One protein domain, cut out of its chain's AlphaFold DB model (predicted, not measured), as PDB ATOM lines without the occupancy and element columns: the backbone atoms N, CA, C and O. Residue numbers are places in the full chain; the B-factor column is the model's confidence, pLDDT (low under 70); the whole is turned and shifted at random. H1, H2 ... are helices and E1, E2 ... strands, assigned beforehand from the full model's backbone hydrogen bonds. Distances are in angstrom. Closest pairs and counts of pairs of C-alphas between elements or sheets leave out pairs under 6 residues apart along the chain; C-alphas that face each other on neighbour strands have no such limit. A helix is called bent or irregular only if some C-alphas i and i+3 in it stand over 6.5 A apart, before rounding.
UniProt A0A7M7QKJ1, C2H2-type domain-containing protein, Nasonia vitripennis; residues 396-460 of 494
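AT A GLANCE: This is residues 396 to 460 of the 494 residues of the protein "C2H2-type domain-containing protein" of Nasonia vitripennis (UniProt A0A7M7QKJ1). A small two-stranded sheet, E1 with E4, makes the middle of this domain, with the hairpin E2 and E3 toward one end of the long axis and the helix H1 at the other end. Short unnamed stretches, residues 409 to 410 beside E1 and residues 441 to 442 beside E4, widen the middle sheet, and much of the rest is loop. The printed part has 65 residues with four named strands and one named helix in the order E1, E2, E3, E4, H1; both sheets are antiparallel. The class is mixed, helices and strands, with 29 residues, under half, in named elements. The whole is compact, with a radius of gyration of the C-alphas of 11.7 A and spans of 35 by 25 by 17 A.

HOW THE PARTS SIT: E1, residues 399 to 402, and E4, residues 433 to 436, are antiparallel neighbours at 147 degrees between their directions; N 402 and O 433 are 2.8 A apart and N 400 and O 435 are 3.0 A apart, within hydrogen-bond range. Residues 401 to 402 of E1 also pair antiparallel with residues 409 to 410, and residues 434 to 435 of E4 with residues 441 to 442. E2, residues 415 to 418, and E3, residues 421 to 425, form an antiparallel hairpin at 133 degrees, with N 416 and O 424 2.8 A apart, within hydrogen-bond range. E1 and E3 are near each other, with 5 pairs of C-alphas within 10 A, while E2 and E4 are apart. H1, residues 445 to 456, has 5 pairs of C-alphas within 8 A of E4, the closest being those of Phe 434 and Arg 445 at 6.5 A. The closest C-alphas of E3 and H1, those of Glu 421 and Arg 445, are 7.8 A apart; E2 and H1 are apart. In H1, 6 of 8 O i to N i+4 pairs are within hydrogen-bond range.

IN THESE COORDINATES: E1 begins at C-alpha 399 (285.126, 148.735, 146.314) and is 9.5 A long. E2 measures 9.6 A, E3 12.1 A and E4 9.9 A, from first to last C-alpha. H1 runs 14.9 A from C-alpha 445 (287.256, 156.732, 143.604) to C-alpha 456 (295.409, 147.002, 151.367). It is irregular, but only just: C-alphas 453 and 456 are 6.6 A apart.

THE WHOLE: The two C-alphas farthest apart, those of Cys 428 and Val 460, are 36.1 A apart. The printed part has no cut. The link from E1 to E2, residues 403 to 414, is long, and the link from E2 to E3 is tight. The mean pLDDT of the printed part is 78.4; residues 396 to 398, 418 to 420 and 454 to 460 are under 70.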
ATOM      1  N   TYR A 396     284.752 147.121 140.110       55.69
ATOM      2  CA  TYR A 396     284.294 147.623 141.415       55.69
ATOM      3  C   TYR A 396     284.210 146.505 142.471       55.69
ATOM      4  O   TYR A 396     283.839 146.759 143.608       55.69
ATOM      5  N   GLU A 397     284.623 145.284 142.119       57.59
ATOM      6  CA  GLU A 397     284.645 144.077 142.962       57.59
ATOM      7  C   GLU A 397     285.335 144.297 144.324       57.59
ATOM      8  O   GLU A 397     284.924 143.733 145.331       57.59
ATOM      9  N   GLN A 398     286.359 145.159 144.374       65.44
ATOM     10  CA  GLN A 398     287.129 145.483 145.587       65.44
ATOM     11  C   GLN A 398     286.667 146.778 146.293       65.44
ATOM     12  O   GLN A 398     287.314 147.230 147.239       65.44
ATOM     13  N   VAL A 399     285.592 147.426 145.821       76.50
ATOM     14  CA  VAL A 399     285.126 148.735 146.314       76.50
ATOM     15  C   VAL A 399     283.602 148.788 146.360       76.50
ATOM     16  O   VAL A 399     282.944 149.028 145.347       76.50
ATOM     17  N   THR A 400     283.030 148.683 147.559       84.94
ATOM     18  CA  THR A 400     281.588 148.913 147.727       84.94
ATOM     19  C   THR A 400     281.269 150.405 147.636       84.94
ATOM     20  O   THR A 400     281.941 151.250 148.236       84.94
ATOM     21  N   ILE A 401     280.241 150.745 146.857       87.38
ATOM     22  CA  ILE A 401     279.702 152.104 146.771       87.38
ATOM     23  C   ILE A 401     278.602 152.241 147.823       87.38
ATOM     24  O   ILE A 401     277.749 151.365 147.954       87.38
ATOM     25  N   TYR A 402     278.617 153.340 148.571       86.44
ATOM     26  CA  TYR A 402     277.689 153.609 149.664       86.44
ATOM     27  C   TYR A 402     277.108 155.020 149.558       86.44
ATOM     28  O   TYR A 402     277.838 155.991 149.326       86.44
ATOM     29  N   CYS A 403     275.796 155.138 149.752       88.38
ATOM     30  CA  CYS A 403     275.107 156.416 149.847       88.38
ATOM     31  C   CYS A 403     274.990 156.843 151.319       88.38
ATOM     32  O   CYS A 403     274.395 156.095 152.092       88.38
ATOM     33  N   PRO A 404     275.488 158.031 151.720       82.31
ATOM     34  CA  PRO A 404     275.339 158.504 153.095       82.31
ATOM     35  C   PRO A 404     273.870 158.719 153.490       82.31
ATOM     36  O   PRO A 404     273.457 158.168 154.501       82.31
ATOM     37  N   GLU A 405     273.080 159.429 152.676       80.56
ATOM     38  CA  GLU A 405     271.696 159.804 153.038       80.56
ATOM     39  C   GLU A 405     270.713 158.618 153.017       80.56
ATOM     40  O   GLU A 405     269.917 158.453 153.928       80.56
ATOM     41  N   GLU A 406     270.771 157.757 151.993       76.12
ATOM     42  CA  GLU A 406     269.879 156.584 151.861       76.12
ATOM     43  C   GLU A 406     270.278 155.409 152.780       76.12
ATOM     44  O   GLU A 406     269.624 154.368 152.753       76.12
ATOM     45  N   GLY A 407     271.393 155.514 153.516       81.81
ATOM     46  CA  GLY A 407     271.923 154.457 154.392       81.81
ATOM     47  C   GLY A 407     272.384 153.168 153.687       81.81
ATOM     48  O   GLY A 407     272.681 152.171 154.345       81.81
ATOM     49  N   LYS A 408     272.412 153.141 152.347       85.31
ATOM     50  CA  LYS A 408     272.436 151.901 151.548       85.31
ATOM     51  C   LYS A 408     273.686 151.744 150.681       85.31
ATOM     52  O   LYS A 408     274.253 152.712 150.162       85.31
ATOM     53  N   LYS A 409     274.088 150.482 150.485       86.56
ATOM     54  CA  LYS A 409     275.029 150.063 149.432       86.56
ATOM     55  C   LYS A 409     274.344 150.252 148.071       86.56
ATOM     56  O   LYS A 409     273.179 149.896 147.935       86.56
ATOM     57  N   LEU A 410     275.052 150.796 147.083       83.75
ATOM     58  CA  LEU A 410     274.528 151.059 145.735       83.75
ATOM     59  C   LEU A 410     275.200 150.167 144.685       83.75
ATOM     60  O   LEU A 410     276.414 149.947 144.744       83.75
ATOM     61  N   LYS A 411     274.436 149.722 143.680       83.00
ATOM     62  CA  LYS A 411     274.982 149.176 142.430       83.00
ATOM     63  C   LYS A 411     275.378 150.339 141.510       83.00
ATOM     64  O   LYS A 411     274.965 151.481 141.694       83.00
ATOM     65  N   LEU A 412     276.175 150.061 140.478       77.19
ATOM     66  CA  LEU A 412     276.652 151.094 139.543       77.19
ATOM     67  C   LEU A 412     275.510 151.788 138.779       77.19
ATOM     68  O   LEU A 412     275.585 152.993 138.546       77.19
ATOM     69  N   ALA A 413     274.434 151.060 138.466       79.56
ATOM     70  CA  ALA A 413     273.224 151.599 137.835       79.56
ATOM     71  C   ALA A 413     272.497 152.658 138.694       79.56
ATOM     72  O   ALA A 413     271.811 153.531 138.159       79.56
ATOM     73  N   ASP A 414     272.706 152.626 140.015       81.56
ATOM     74  CA  ASP A 414     272.104 153.544 140.988       81.56
ATOM     75  C   ASP A 414     272.962 154.805 141.199       81.56
ATOM     76  O   ASP A 414     272.708 155.604 142.105       81.56
ATOM     77  N   THR A 415     274.002 155.004 140.379       82.00
ATOM     78  CA  THR A 415     274.950 156.119 140.501       82.00
ATOM     79  C   THR A 415     274.930 157.052 139.292       82.00
ATOM     80  O   THR A 415     274.873 156.632 138.140       82.00
ATOM     81  N   LEU A 416     275.023 158.356 139.556       80.38
ATOM     82  CA  LEU A 416     275.190 159.389 138.541       80.38
ATOM     83  C   LEU A 416     276.665 159.521 138.170       80.38
ATOM     84  O   LEU A 416     277.513 159.874 139.001       80.38
ATOM     85  N   TYR A 417     276.949 159.285 136.894       77.25
ATOM     86  CA  TYR A 417     278.266 159.462 136.301       77.25
ATOM     87  C   TYR A 417     278.500 160.932 135.941       77.25
ATOM     88  O   TYR A 417     277.702 161.564 135.253       77.25
ATOM     89  N   ILE A 418     279.635 161.479 136.375       68.62
ATOM     90  CA  ILE A 418     280.077 162.836 136.046       68.62
ATOM     91  C   ILE A 418     281.488 162.728 135.471       68.62
ATOM     92  O   ILE A 418     282.424 162.370 136.180       68.62
ATOM     93  N   ARG A 419     281.649 163.056 134.180       68.62
ATOM     94  CA  ARG A 419     282.910 162.860 133.426       68.62
ATOM     95  C   ARG A 419     283.420 161.407 133.504       68.62
ATOM     96  O   ARG A 419     284.594 161.171 133.765       68.62
ATOM     97  N   SER A 420     282.508 160.454 133.309       69.31
ATOM     98  CA  SER A 420     282.769 159.005 133.300       69.31
ATOM     99  C   SER A 420     283.243 158.378 134.628       69.31
ATOM    100  O   SER A 420     283.564 157.194 134.650       69.31
ATOM    101  N   GLU A 421     283.218 159.110 135.750       74.12
ATOM    102  CA  GLU A 421     283.347 158.546 137.106       74.12
ATOM    103  C   GLU A 421     281.994 158.658 137.853       74.12
ATOM    104  O   GLU A 421     281.377 159.729 137.806       74.12
ATOM    105  N   PRO A 422     281.514 157.620 138.571       77.69
ATOM    106  CA  PRO A 422     280.332 157.736 139.427       77.69
ATOM    107  C   PRO A 422     280.637 158.661 140.611       77.69
ATOM    108  O   PRO A 422     281.668 158.518 141.272       77.69
ATOM    109  N   MET A 423     279.769 159.643 140.868       81.44
ATOM    110  CA  MET A 423     280.036 160.721 141.840       81.44
ATOM    111  C   MET A 423     278.883 161.018 142.802       81.44
ATOM    112  O   MET A 423     279.141 161.508 143.906       81.44
ATOM    113  N   ALA A 424     277.643 160.727 142.407       83.94
ATOM    114  CA  ALA A 424     276.452 160.948 143.222       83.94
ATOM    115  C   ALA A 424     275.472 159.765 143.146       83.94
ATOM    116  O   ALA A 424     275.540 158.967 142.215       83.94
ATOM    117  N   CYS A 425     274.564 159.651 144.114       83.69
ATOM    118  CA  CYS A 425     273.424 158.733 144.069       83.69
ATOM    119  C   CYS A 425     272.398 159.200 143.018       83.69
ATOM    120  O   CYS A 425     272.117 160.395 142.925       83.69
ATOM    121  N   LYS A 426     271.818 158.270 142.250       83.75
ATOM    122  CA  LYS A 426     270.777 158.541 141.241       83.75
ATOM    123  C   LYS A 426     269.451 158.990 141.858       83.75
ATOM    124  O   LYS A 426     268.778 159.819 141.258       83.75
ATOM    125  N   LYS A 427     269.112 158.485 143.050       79.00
ATOM    126  CA  LYS A 427     267.853 158.774 143.754       79.00
ATOM    127  C   LYS A 427     267.883 160.120 144.489       79.00
ATOM    128  O   LYS A 427     267.082 160.994 144.190       79.00
ATOM    129  N   CYS A 428     268.836 160.317 145.401       83.19
ATOM    130  CA  CYS A 428     268.889 161.507 146.266       83.19
ATOM    131  C   CYS A 428     269.956 162.554 145.876       83.19
ATOM    132  O   CYS A 428     270.103 163.567 146.554       83.19
ATOM    133  N   GLY A 429     270.760 162.323 144.829       79.75
ATOM    134  CA  GLY A 429     271.819 163.252 144.398       79.75
ATOM    135  C   GLY A 429     273.023 163.380 145.350       79.75
ATOM    136  O   GLY A 429     273.974 164.105 145.045       79.75
ATOM    137  N   ALA A 430     273.017 162.676 146.483       81.00
ATOM    138  CA  ALA A 430     274.058 162.743 147.503       81.00
ATOM    139  C   ALA A 430     275.422 162.248 147.013       81.00
ATOM    140  O   ALA A 430     275.509 161.338 146.188       81.00
ATOM    141  N   ARG A 431     276.509 162.809 147.555       83.69
ATOM    142  CA  ARG A 431     277.876 162.430 147.169       83.69
ATOM    143  C   ARG A 431     278.222 161.024 147.668       83.69
ATOM    144  O   ARG A 431     278.081 160.732 148.850       83.69
ATOM    145  N   LEU A 432     278.753 160.188 146.778       86.00
ATOM    146  CA  LEU A 432     279.083 158.796 147.092       86.00
ATOM    147  C   LEU A 432     280.284 158.664 148.036       86.00
ATOM    148  O   LEU A 432     281.299 159.358 147.893       86.00
ATOM    149  N   HIS A 433     280.192 157.688 148.937       88.00
ATOM    150  CA  HIS A 433     281.331 157.125 149.650       88.00
ATOM    151  C   HIS A 433     281.756 155.804 148.999       88.00
ATOM    152  O   HIS A 433     280.931 155.002 148.571       88.00
ATOM    153  N   PHE A 434     283.065 155.585 148.937       87.94
ATOM    154  CA  PHE A 434     283.691 154.367 148.440       87.94
ATOM    155  C   PHE A 434     284.336 153.657 149.623       87.94
ATOM    156  O   PHE A 434     285.187 154.248 150.290       87.94
ATOM    157  N   ILE A 435     283.922 152.429 149.909       85.00
ATOM    158  CA  ILE A 435     284.372 151.669 151.075       85.00
ATOM    159  C   ILE A 435     285.232 150.503 150.585       85.00
ATOM    160  O   ILE A 435     284.817 149.720 149.727       85.00
ATOM    161  N   CYS A 436     286.458 150.430 151.098       85.50
ATOM    162  CA  CYS A 436     287.364 149.314 150.837       85.50
ATOM    163  C   CYS A 436     286.928 148.068 151.625       85.50
ATOM    164  O   CYS A 436     286.254 148.184 152.647       85.50
ATOM    165  N   THR A 437     287.374 146.886 151.208       78.94
ATOM    166  CA  THR A 437     287.186 145.618 151.936       78.94
ATOM    167  C   THR A 437     287.698 145.662 153.382       78.94
ATOM    168  O   THR A 437     287.101 145.037 154.248       78.94
ATOM    169  N   CYS A 438     288.717 146.476 153.692       80.38
ATOM    170  CA  CYS A 438     289.178 146.740 155.067       80.38
ATOM    171  C   CYS A 438     288.329 147.763 155.862       80.38
ATOM    172  O   CYS A 438     288.786 148.307 156.866       80.38
ATOM    173  N   GLY A 439     287.138 148.131 155.383       78.06
ATOM    174  CA  GLY A 439     286.229 149.073 156.046       78.06
ATOM    175  C   GLY A 439     286.583 150.563 155.916       78.06
ATOM    176  O   GLY A 439     285.727 151.411 156.186       78.06
ATOM    177  N   LYS A 440     287.794 150.932 155.462       83.00
ATOM    178  CA  LYS A 440     288.176 152.347 155.268       83.00
ATOM    179  C   LYS A 440     287.272 153.035 154.228       83.00
ATOM    180  O   LYS A 440     287.121 152.557 153.101       83.00
ATOM    181  N   LYS A 441     286.688 154.181 154.611       88.38
ATOM    182  CA  LYS A 441     285.700 154.957 153.833       88.38
ATOM    183  C   LYS A 441     286.356 156.166 153.146       88.38
ATOM    184  O   LYS A 441     287.055 156.944 153.791       88.38
ATOM    185  N   PHE A 442     286.091 156.376 151.855       87.25
ATOM    186  CA  PHE A 442     286.728 157.412 151.028       87.25
ATOM    187  C   PHE A 442     285.714 158.267 150.249       87.25
ATOM    188  O   PHE A 442     284.751 157.757 149.686       87.25
ATOM    189  N   LYS A 443     285.966 159.580 150.127       82.06
ATOM    190  CA  LYS A 443     285.071 160.557 149.452       82.06
ATOM    191  C   LYS A 443     285.284 160.685 147.923       82.06
ATOM    192  O   LYS A 443     284.759 161.615 147.293       82.06
ATOM    193  N   ALA A 444     286.105 159.805 147.334       81.19
ATOM    194  CA  ALA A 444     286.423 159.757 145.901       81.19
ATOM    195  C   ALA A 444     287.055 158.415 145.470       81.19
ATOM    196  O   ALA A 444     287.925 157.884 146.165       81.19
ATOM    197  N   ARG A 445     286.715 157.945 144.257       80.19
ATOM    198  CA  ARG A 445     287.256 156.732 143.604       80.19
ATOM    199  C   ARG A 445     288.791 156.675 143.596       80.19
ATOM    200  O   ARG A 445     289.380 155.648 143.910       80.19
ATOM    201  N   ARG A 446     289.461 157.795 143.304       81.56
ATOM    202  CA  ARG A 446     290.935 157.865 143.255       81.56
ATOM    203  C   ARG A 446     291.612 157.642 144.611       81.56
ATOM    204  O   ARG A 446     292.723 157.124 144.646       81.56
ATOM    205  N   SER A 447     290.956 158.012 145.712       84.88
ATOM    206  CA  SER A 447     291.505 157.848 147.062       84.88
ATOM    207  C   SER A 447     291.516 156.378 147.481       84.88
ATOM    208  O   SER A 447     292.569 155.880 147.875       84.88
ATOM    209  N   VAL A 448     290.401 155.659 147.291       82.88
ATOM    210  CA  VAL A 448     290.359 154.207 147.540       82.88
ATOM    211  C   VAL A 448     291.296 153.449 146.591       82.88
ATOM    212  O   VAL A 448     292.026 152.572 147.037       82.88
ATOM    213  N   GLN A 449     291.396 153.853 145.316       78.06
ATOM    214  CA  GLN A 449     292.318 153.236 144.352       78.06
ATOM    215  C   GLN A 449     293.798 153.365 144.755       78.06
ATOM    216  O   GLN A 449     294.594 152.481 144.445       78.06
ATOM    217  N   ASN A 450     294.190 154.453 145.427       78.75
ATOM    218  CA  ASN A 450     295.546 154.594 145.960       78.75
ATOM    219  C   ASN A 450     295.747 153.715 147.201       78.75
ATOM    220  O   ASN A 450     296.712 152.960 147.246       78.75
ATOM    221  N   HIS A 451     294.805 153.740 148.146       82.94
ATOM    222  CA  HIS A 451     294.834 152.902 149.348       82.94
ATOM    223  C   HIS A 451     294.901 151.390 149.031       82.94
ATOM    224  O   HIS A 451     295.696 150.672 149.640       82.94
ATOM    225  N   LEU A 452     294.154 150.911 148.025       76.62
ATOM    226  CA  LEU A 452     294.231 149.527 147.530       76.62
ATOM    227  C   LEU A 452     295.660 149.148 147.091       76.62
ATOM    228  O   LEU A 452     296.121 148.045 147.383       76.62
ATOM    229  N   ARG A 453     296.376 150.067 146.424       72.44
ATOM    230  CA  ARG A 453     297.757 149.854 145.950       72.44
ATOM    231  C   ARG A 453     298.800 149.915 147.063       72.44
ATOM    232  O   ARG A 453     299.755 149.152 147.001       72.44
ATOM    233  N   SER A 454     298.667 150.838 148.019       68.12
ATOM    234  CA  SER A 454     299.724 151.124 149.003       68.12
ATOM    235  C   SER A 454     299.573 150.379 150.327       68.12
ATOM    236  O   SER A 454     300.574 149.994 150.918       68.12
ATOM    237  N   GLU A 455     298.342 150.192 150.802       67.19
ATOM    238  CA  GLU A 455     298.068 149.609 152.121       67.19
ATOM    239  C   GLU A 455     297.412 148.236 152.003       67.19
ATOM    240  O   GLU A 455     297.883 147.284 152.614       67.19
ATOM    241  N   CYS A 456     296.327 148.132 151.225       69.62
ATOM    242  CA  CYS A 456     295.409 147.002 151.367       69.62
ATOM    243  C   CYS A 456     295.876 145.719 150.671       69.62
ATOM    244  O   CYS A 456     295.778 144.650 151.262       69.62
ATOM    245  N   TYR A 457     296.377 145.816 149.434       62.25
ATOM    246  CA  TYR A 457     296.750 144.636 148.641       62.25
ATOM    247  C   TYR A 457     298.176 144.665 148.072       62.25
ATOM    248  O   TYR A 457     298.629 143.664 147.528       62.25
ATOM    249  N   LYS A 458     298.898 145.794 148.156       62.91
ATOM    250  CA  LYS A 458     300.297 145.956 147.685       62.91
ATOM    251  C   LYS A 458     300.570 145.563 146.212       62.91
ATOM    252  O   LYS A 458     301.725 145.534 145.799       62.91
ATOM    253  N   TYR A 459     299.535 145.332 145.392       57.62
ATOM    254  CA  TYR A 459     299.607 144.693 144.062       57.62
ATOM    255  C   TYR A 459     300.454 145.394 142.978       57.62
ATOM    256  O   TYR A 459     300.566 144.867 141.873       57.62
ATOM    257  N   VAL A 460     301.029 146.577 143.226       59.66
ATOM    258  CA  VAL A 460     301.868 147.279 142.235       59.66
ATOM    259  C   VAL A 460     303.153 147.804 142.875       59.66
ATOM    260  O   VAL A 460     303.323 149.000 143.114       59.66
TER     261      VAL A 460